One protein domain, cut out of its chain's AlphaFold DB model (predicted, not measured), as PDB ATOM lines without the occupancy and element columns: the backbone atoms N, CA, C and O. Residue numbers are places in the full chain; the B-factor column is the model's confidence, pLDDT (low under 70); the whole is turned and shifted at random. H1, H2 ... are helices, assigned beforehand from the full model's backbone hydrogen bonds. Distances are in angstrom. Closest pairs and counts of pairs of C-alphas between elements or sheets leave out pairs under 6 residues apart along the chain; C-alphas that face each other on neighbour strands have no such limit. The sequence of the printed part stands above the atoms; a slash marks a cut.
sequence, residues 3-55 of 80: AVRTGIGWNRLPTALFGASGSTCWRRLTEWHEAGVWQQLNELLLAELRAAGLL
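What this domain is: This is residues 3 to 55 of the 80 residues of the protein "Transposase" of Nocardia sp. NRRL S-836 (UniProt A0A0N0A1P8). Two long helices, H3 and H4, follow each other and meet near their ends as a wide, open V, and a loosely wound stretch with two one-turn helices, H1 and H2, lies near the beginning of H3. The far arm of the V sticks out: residues 39 to 45 and 48 to 53 stand free. The printed part has 53 residues with four named helices, in the order H1, H2, H3, H4, and no named strand; the class is all helix. It is only just extended, close to loose, with a radius of gyration of the C-alphas of 15.1 A, and its elongated outline spans 41 by 24 by 17 A.

How they stand to each other: H1, residues 3 to 6, is apart from H2, residues 15 to 18. H2 is close to but not clearly touching H3, residues 22 to 34; their closest C-alphas, those of Thr 15 and Gly 22, are 7.0 A apart. H3 is close to but not clearly touching H4, residues 37 to 51; their closest C-alphas, those of Trp 32 and Trp 38, are 7.0 A apart. H3 and H4 run the same way at a steep tilt of 62 degrees. H1 is apart from H3 and H4, and H2 is apart from H4. In H3 and H4 every O i to N i+4 pair is within hydrogen-bond range; H1 and H2 are too short for such a pair.

Where its parts are: H1 begins at C-alpha 3, at (224.865, 161.945, 309.776). H2 begins at C-alpha 15, at (227.140, 150.579, 306.344). H3 measures 18.3 A from first to last C-alpha. H4 measures 20.9 A and ends at C-alpha 51, at (235.295, 185.616, 290.382).

The domain as a whole: The two C-alphas farthest apart, those of Ala 16 and Gly 53, are 41.5 A apart. The printed part has no cut. The links from H2 to H3 and from H3 to H4 are tight, and that from H1 to H2 is short. The mean pLDDT of the printed part is 77.8; residues 3 to 7, 9, 11 to 12, 18 and 53 to 55 are under 70.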
ATOM      1  N   ALA A   3     224.592 161.599 308.374       62.03
ATOM      2  CA  ALA A   3     224.865 161.945 309.776       62.03
ATOM      3  C   ALA A   3     224.618 163.437 310.086       62.03
ATOM      4  O   ALA A   3     223.927 163.758 311.043       62.03
ATOM      5  N   VAL A   4     225.073 164.346 309.215       66.88
ATOM      6  CA  VAL A   4     224.875 165.804 309.382       66.88
ATOM      7  C   VAL A   4     223.402 166.215 309.266       66.88
ATOM      8  O   VAL A   4     222.971 167.155 309.917       66.88
ATOM      9  N   ARG A   5     222.608 165.495 308.464       60.56
ATOM     10  CA  ARG A   5     221.186 165.804 308.240       60.56
ATOM     11  C   ARG A   5     220.267 165.185 309.293       60.56
ATOM     12  O   ARG A   5     219.202 165.719 309.558       60.56
ATOM     13  N   THR A   6     220.651 164.039 309.846       68.81
ATOM     14  CA  THR A   6     219.800 163.239 310.743       68.81
ATOM     15  C   THR A   6     220.235 163.302 312.205       68.81
ATOM     16  O   THR A   6     219.521 162.799 313.064       68.81
ATOM     17  N   GLY A   7     221.408 163.876 312.504       67.62
ATOM     18  CA  GLY A   7     221.989 163.882 313.853       67.62
ATOM     19  C   GLY A   7     222.395 162.491 314.351       67.62
ATOM     20  O   GLY A   7     222.741 162.316 315.517       67.62
ATOM     21  N   ILE A   8     222.341 161.481 313.481       71.31
ATOM     22  CA  ILE A   8     222.670 160.106 313.827       71.31
ATOM     23  C   ILE A   8     224.187 160.011 314.009       71.31
ATOM     24  O   ILE A   8     224.955 160.335 313.102       71.31
ATOM     25  N   GLY A   9     224.609 159.559 315.194       68.56
ATOM     26  CA  GLY A   9     226.017 159.330 315.506       68.56
ATOM     27  C   GLY A   9     226.675 158.405 314.484       68.56
ATOM     28  O   GLY A   9     226.036 157.498 313.949       68.56
ATOM     29  N   TRP A  10     227.965 158.619 314.212       70.94
ATOM     30  CA  TRP A  10     228.702 157.873 313.186       70.94
ATOM     31  C   TRP A  10     228.562 156.350 313.339       70.94
ATOM     32  O   TRP A  10     228.445 155.640 312.349       70.94
ATOM     33  N   ASN A  11     228.461 155.842 314.569       69.88
ATOM     34  CA  ASN A  11     228.240 154.422 314.872       69.88
ATOM     35  C   ASN A  11     226.930 153.824 314.318       69.88
ATOM     36  O   ASN A  11     226.831 152.608 314.183       69.88
ATOM     37  N   ARG A  12     225.936 154.654 314.005       68.44
ATOM     38  CA  ARG A  12     224.627 154.256 313.476       68.44
ATOM     39  C   ARG A  12     224.477 154.568 311.985       68.44
ATOM     40  O   ARG A  12     223.373 154.472 311.449       68.44
ATOM     41  N   LEU A  13     225.564 154.937 311.300       72.56
ATOM     42  CA  LEU A  13     225.546 155.074 309.847       72.56
ATOM     43  C   LEU A  13     225.288 153.707 309.197       72.56
ATOM     44  O   LEU A  13     226.054 152.769 309.436       72.56
ATOM     45  N   PRO A  14     224.250 153.585 308.354       70.50
ATOM     46  CA  PRO A  14     223.975 152.347 307.641       70.50
ATOM     47  C   PRO A  14     225.140 152.013 306.704       70.50
ATOM     48  O   PRO A  14     225.309 152.622 305.651       70.50
ATOM     49  N   THR A  15     225.943 151.018 307.084       71.06
ATOM     50  CA  THR A  15     227.140 150.579 306.344       71.06
ATOM     51  C   THR A  15     226.813 150.178 304.903       71.06
ATOM     52  O   THR A  15     227.610 150.433 304.006       71.06
ATOM     53  N   ALA A  16     225.609 149.654 304.655       71.69
ATOM     54  CA  ALA A  16     225.118 149.311 303.320       71.69
ATOM     55  C   ALA A  16     224.969 150.522 302.375       71.69
ATOM     56  O   ALA A  16     225.117 150.369 301.170       71.69
ATOM     57  N   LEU A  17     224.705 151.724 302.904       72.31
ATOM     58  CA  LEU A  17     224.557 152.945 302.099       72.31
ATOM     59  C   LEU A  17     225.894 153.644 301.824       72.31
ATOM     60  O   LEU A  17     226.014 154.366 300.840       72.31
ATOM     61  N   PHE A  18     226.892 153.446 302.687       69.94
ATOM     62  CA  PHE A  18     228.191 154.124 302.597       69.94
ATOM     63  C   PHE A  18     229.332 153.201 302.157       69.94
ATOM     64  O   PHE A  18     230.451 153.671 301.966       69.94
ATOM     65  N   GLY A  19     229.073 151.896 302.028       75.25
ATOM     66  CA  GLY A  19     230.077 150.880 301.698       75.25
ATOM     67  C   GLY A  19     231.188 150.731 302.746       75.25
ATOM     68  O   GLY A  19     232.162 150.024 302.511       75.25
ATOM     69  N   ALA A  20     231.074 151.412 303.889       75.62
ATOM     70  CA  ALA A  20     232.085 151.482 304.932       75.62
ATOM     71  C   ALA A  20     231.431 151.722 306.299       75.62
ATOM     72  O   ALA A  20     230.345 152.304 306.399       75.62
ATOM     73  N   SER A  21     232.089 151.261 307.366       81.19
ATOM     74  CA  SER A  21     231.645 151.538 308.732       81.19
ATOM     75  C   SER A  21     231.734 153.037 309.031       81.19
ATOM     76  O   SER A  21     232.602 153.742 308.508       81.19
ATOM     77  N   GLY A  22     230.896 153.525 309.945       79.44
ATOM     78  CA  GLY A  22     230.956 154.922 310.371       79.44
ATOM     79  C   GLY A  22     232.308 155.349 310.945       79.44
ATOM     80  O   GLY A  22     232.716 156.488 310.744       79.44
ATOM     81  N   SER A  23     233.043 154.432 311.585       79.94
ATOM     82  CA  SER A  23     234.414 154.677 312.056       79.94
ATOM     83  C   SER A  23     235.406 154.877 310.906       79.94
ATOM     84  O   SER A  23     236.271 155.744 310.988       79.94
ATOM     85  N   THR A  24     235.253 154.135 309.807       82.25
ATOM     86  CA  THR A  24     236.072 154.309 308.599       82.25
ATOM     87  C   THR A  24     235.753 155.630 307.901       82.25
ATOM     88  O   THR A  24     236.672 156.327 307.471       82.25
ATOM     89  N   CYS A  25     234.472 156.008 307.825       82.88
ATOM     90  CA  CYS A  25     234.065 157.315 307.306       82.88
ATOM     91  C   CYS A  25     234.621 158.466 308.154       82.88
ATOM     92  O   CYS A  25     235.127 159.430 307.589       82.88
ATOM     93  N   TRP A  26     234.569 158.352 309.485       81.81
ATOM     94  CA  TRP A  26     235.134 159.355 310.387       81.81
ATOM     95  C   TRP A  26     236.648 159.473 310.232       81.81
ATOM     96  O   TRP A  26     237.152 160.576 310.069       81.81
ATOM     97  N   ARG A  27     237.374 158.348 310.185       86.75
ATOM     98  CA  ARG A  27     238.826 158.364 309.968       86.75
ATOM     99  C   ARG A  27     239.196 159.064 308.661       86.75
ATOM    100  O   ARG A  27     240.050 159.937 308.677       86.75
ATOM    101  N   ARG A  28     238.518 158.740 307.554       85.25
ATOM    102  CA  ARG A  28     238.747 159.419 306.265       85.25
ATOM    103  C   ARG A  28     238.423 160.911 306.325       85.25
ATOM    104  O   ARG A  28     239.122 161.713 305.721       85.25
ATOM    105  N   LEU A  29     237.376 161.287 307.059       84.31
ATOM    106  CA  LEU A  29     237.035 162.690 307.276       84.31
ATOM    107  C   LEU A  29     238.135 163.423 308.060       84.31
ATOM    108  O   LEU A  29     238.480 164.548 307.702       84.31
ATOM    109  N   THR A  30     238.694 162.789 309.093       86.00
ATOM    110  CA  THR A  30     239.833 163.317 309.854       86.00
ATOM    111  C   THR A  30     241.085 163.413 308.986       86.00
ATOM    112  O   THR A  30     241.716 164.460 308.978       86.00
ATOM    113  N   GLU A  31     241.393 162.392 308.185       91.06
ATOM    114  CA  GLU A  31     242.524 162.411 307.243       91.06
ATOM    115  C   GLU A  31     242.415 163.579 306.256       91.06
ATOM    116  O   GLU A  31     243.397 164.259 305.986       91.06
ATOM    117  N   TRP A  32     241.215 163.867 305.746       88.06
ATOM    118  CA  TRP A  32     240.984 165.033 304.888       88.06
ATOM    119  C   TRP A  32     241.133 166.360 305.628       88.06
ATOM    120  O   TRP A  32     241.569 167.348 305.036       88.06
ATOM    121  N   HIS A  33     240.772 166.396 306.910       87.19
ATOM    122  CA  HIS A  33     240.982 167.569 307.746       87.19
ATOM    123  C   HIS A  33     242.470 167.824 307.995       87.19
ATOM    124  O   HIS A  33     242.931 168.941 307.778       87.19
ATOM    125  N   GLU A  34     243.230 166.791 308.350       90.12
ATOM    126  CA  GLU A  34     244.683 166.870 308.547       90.12
ATOM    127  C   GLU A  34     245.429 167.187 307.245       90.12
ATOM    128  O   GLU A  34     246.370 167.975 307.247       90.12
ATOM    129  N   ALA A  35     244.971 166.646 306.115       91.62
ATOM    130  CA  ALA A  35     245.511 166.955 304.792       91.62
ATOM    131  C   ALA A  35     245.126 168.357 304.279       91.62
ATOM    132  O   ALA A  35     245.515 168.729 303.172       91.62
ATOM    133  N   GLY A  36     244.342 169.132 305.037       89.94
ATOM    134  CA  GLY A  36     243.950 170.493 304.660       89.94
ATOM    135  C   GLY A  36     242.965 170.566 303.489       89.94
ATOM    136  O   GLY A  36     242.755 171.643 302.935       89.94
ATOM    137  N   VAL A  37     242.316 169.456 303.120       90.31
ATOM    138  CA  VAL A  37     241.365 169.396 301.992       90.31
ATOM    139  C   VAL A  37     240.222 170.390 302.187       90.31
ATOM    140  O   VAL A  37     239.802 171.050 301.241       90.31
ATOM    141  N   TRP A  38     239.743 170.550 303.425       83.94
ATOM    142  CA  TRP A  38     238.703 171.532 303.745       83.94
ATOM    143  C   TRP A  38     239.163 172.972 303.535       83.94
ATOM    144  O   TRP A  38     238.384 173.786 303.047       83.94
ATOM    145  N   GLN A  39     240.420 173.278 303.866       84.88
ATOM    146  CA  GLN A  39     240.985 174.604 303.645       84.88
ATOM    147  C   GLN A  39     241.095 174.896 302.146       84.88
ATOM    148  O   GLN A  39     240.610 175.929 301.694       84.88
ATOM    149  N   GLN A  40     241.640 173.957 301.369       86.50
ATOM    150  CA  GLN A  40     241.759 174.097 299.915       86.50
ATOM    151  C   GLN A  40     240.393 174.235 299.235       86.50
ATOM    152  O   GLN A  40     240.211 175.081 298.365       86.50
ATOM    153  N   LEU A  41     239.409 173.435 299.658       87.12
ATOM    154  CA  LEU A  41     238.046 173.519 299.142       87.12
ATOM    155  C   LEU A  41     237.411 174.878 299.458       87.12
ATOM    156  O   LEU A  41     236.753 175.459 298.597       87.12
ATOM    157  N   ASN A  42     237.612 175.386 300.676       83.25
ATOM    158  CA  ASN A  42     237.115 176.695 301.080       83.25
ATOM    159  C   ASN A  42     237.767 177.822 300.271       83.25
ATOM    160  O   ASN A  42     237.069 178.718 299.808       83.25
ATOM    161  N   GLU A  43     239.082 177.771 300.062       85.31
ATOM    162  CA  GLU A  43     239.812 178.752 299.253       85.31
ATOM    163  C   GLU A  43     239.368 178.729 297.786       85.31
ATOM    164  O   GLU A  43     239.154 179.792 297.206       85.31
ATOM    165  N   LEU A  44     239.150 177.542 297.207       86.69
ATOM    166  CA  LEU A  44     238.637 177.396 295.844       86.69
ATOM    167  C   LEU A  44     237.214 177.953 295.718       86.69
ATOM    168  O   LEU A  44     236.946 178.753 294.828       86.69
ATOM    169  N   LEU A  45     236.310 177.584 296.632       82.75
ATOM    170  CA  LEU A  45     234.950 178.132 296.666       82.75
ATOM    171  C   LEU A  45     234.967 179.652 296.821       82.75
ATOM    172  O   LEU A  45     234.218 180.351 296.143       82.75
ATOM    173  N   LEU A  46     235.836 180.172 297.687       81.25
ATOM    174  CA  LEU A  46     236.001 181.605 297.875       81.25
ATOM    175  C   LEU A  46     236.520 182.272 296.594       81.25
ATOM    176  O   LEU A  46     236.035 183.341 296.236       81.25
ATOM    177  N   ALA A  47     237.473 181.659 295.894       81.44
ATOM    178  CA  ALA A  47     237.997 182.169 294.632       81.44
ATOM    179  C   ALA A  47     236.914 182.206 293.542       81.44
ATOM    180  O   ALA A  47     236.728 183.247 292.914       81.44
ATOM    181  N   GLU A  48     236.150 181.125 293.381       81.00
ATOM    182  CA  GLU A  48     235.041 181.038 292.423       81.00
ATOM    183  C   GLU A  48     233.941 182.063 292.731       81.00
ATOM    184  O   GLU A  48     233.481 182.787 291.851       81.00
ATOM    185  N   LEU A  49     233.557 182.206 294.001       77.19
ATOM    186  CA  LEU A  49     232.552 183.189 294.409       77.19
ATOM    187  C   LEU A  49     233.045 184.639 294.248       77.19
ATOM    188  O   LEU A  49     232.238 185.530 293.968       77.19
ATOM    189  N   ARG A  50     234.358 184.893 294.403       73.25
ATOM    190  CA  ARG A  50     234.961 186.214 294.152       73.25
ATOM    191  C   ARG A  50     234.955 186.503 292.658       73.25
ATOM    192  O   ARG A  50     234.592 187.609 292.269       73.25
ATOM    193  N   ALA A  51     235.308 185.514 291.839       72.88
ATOM    194  CA  ALA A  51     235.295 185.616 290.382       72.88
ATOM    195  C   ALA A  51     233.877 185.826 289.830       72.88
ATOM    196  O   ALA A  51     233.684 186.625 288.917       72.88
ATOM    197  N   ALA A  52     232.875 185.179 290.429       76.75
ATOM    198  CA  ALA A  52     231.469 185.359 290.080       76.75
ATOM    199  C   ALA A  52     230.879 186.702 290.556       76.75
ATOM    200  O   ALA A  52     229.732 187.007 290.235       76.75
ATOM    201  N   GLY A  53     231.617 187.496 291.346       67.00
ATOM    202  CA  GLY A  53     231.120 188.751 291.922       67.00
ATOM    203  C   GLY A  53     229.966 188.566 292.918       67.00
ATOM    204  O   GLY A  53     229.291 189.532 293.254       67.00
ATOM    205  N   LEU A  54     229.733 187.335 293.388       63.28
ATOM    206  CA  LEU A  54     228.642 186.970 294.300       63.28
ATOM    207  C   LEU A  54     229.057 187.023 295.776       63.28
ATOM    208  O   LEU A  54     228.237 186.793 296.663       63.28
ATOM    209  N   LEU A  55     230.330 187.312 296.053       57.72
ATOM    210  CA  LEU A  55     230.834 187.496 297.409       57.72
ATOM    211  C   LEU A  55     230.534 188.906 297.914       57.72
ATOM    212  O   LEU A  55     231.396 189.785 297.925       57.72
TER     213      LEU A  55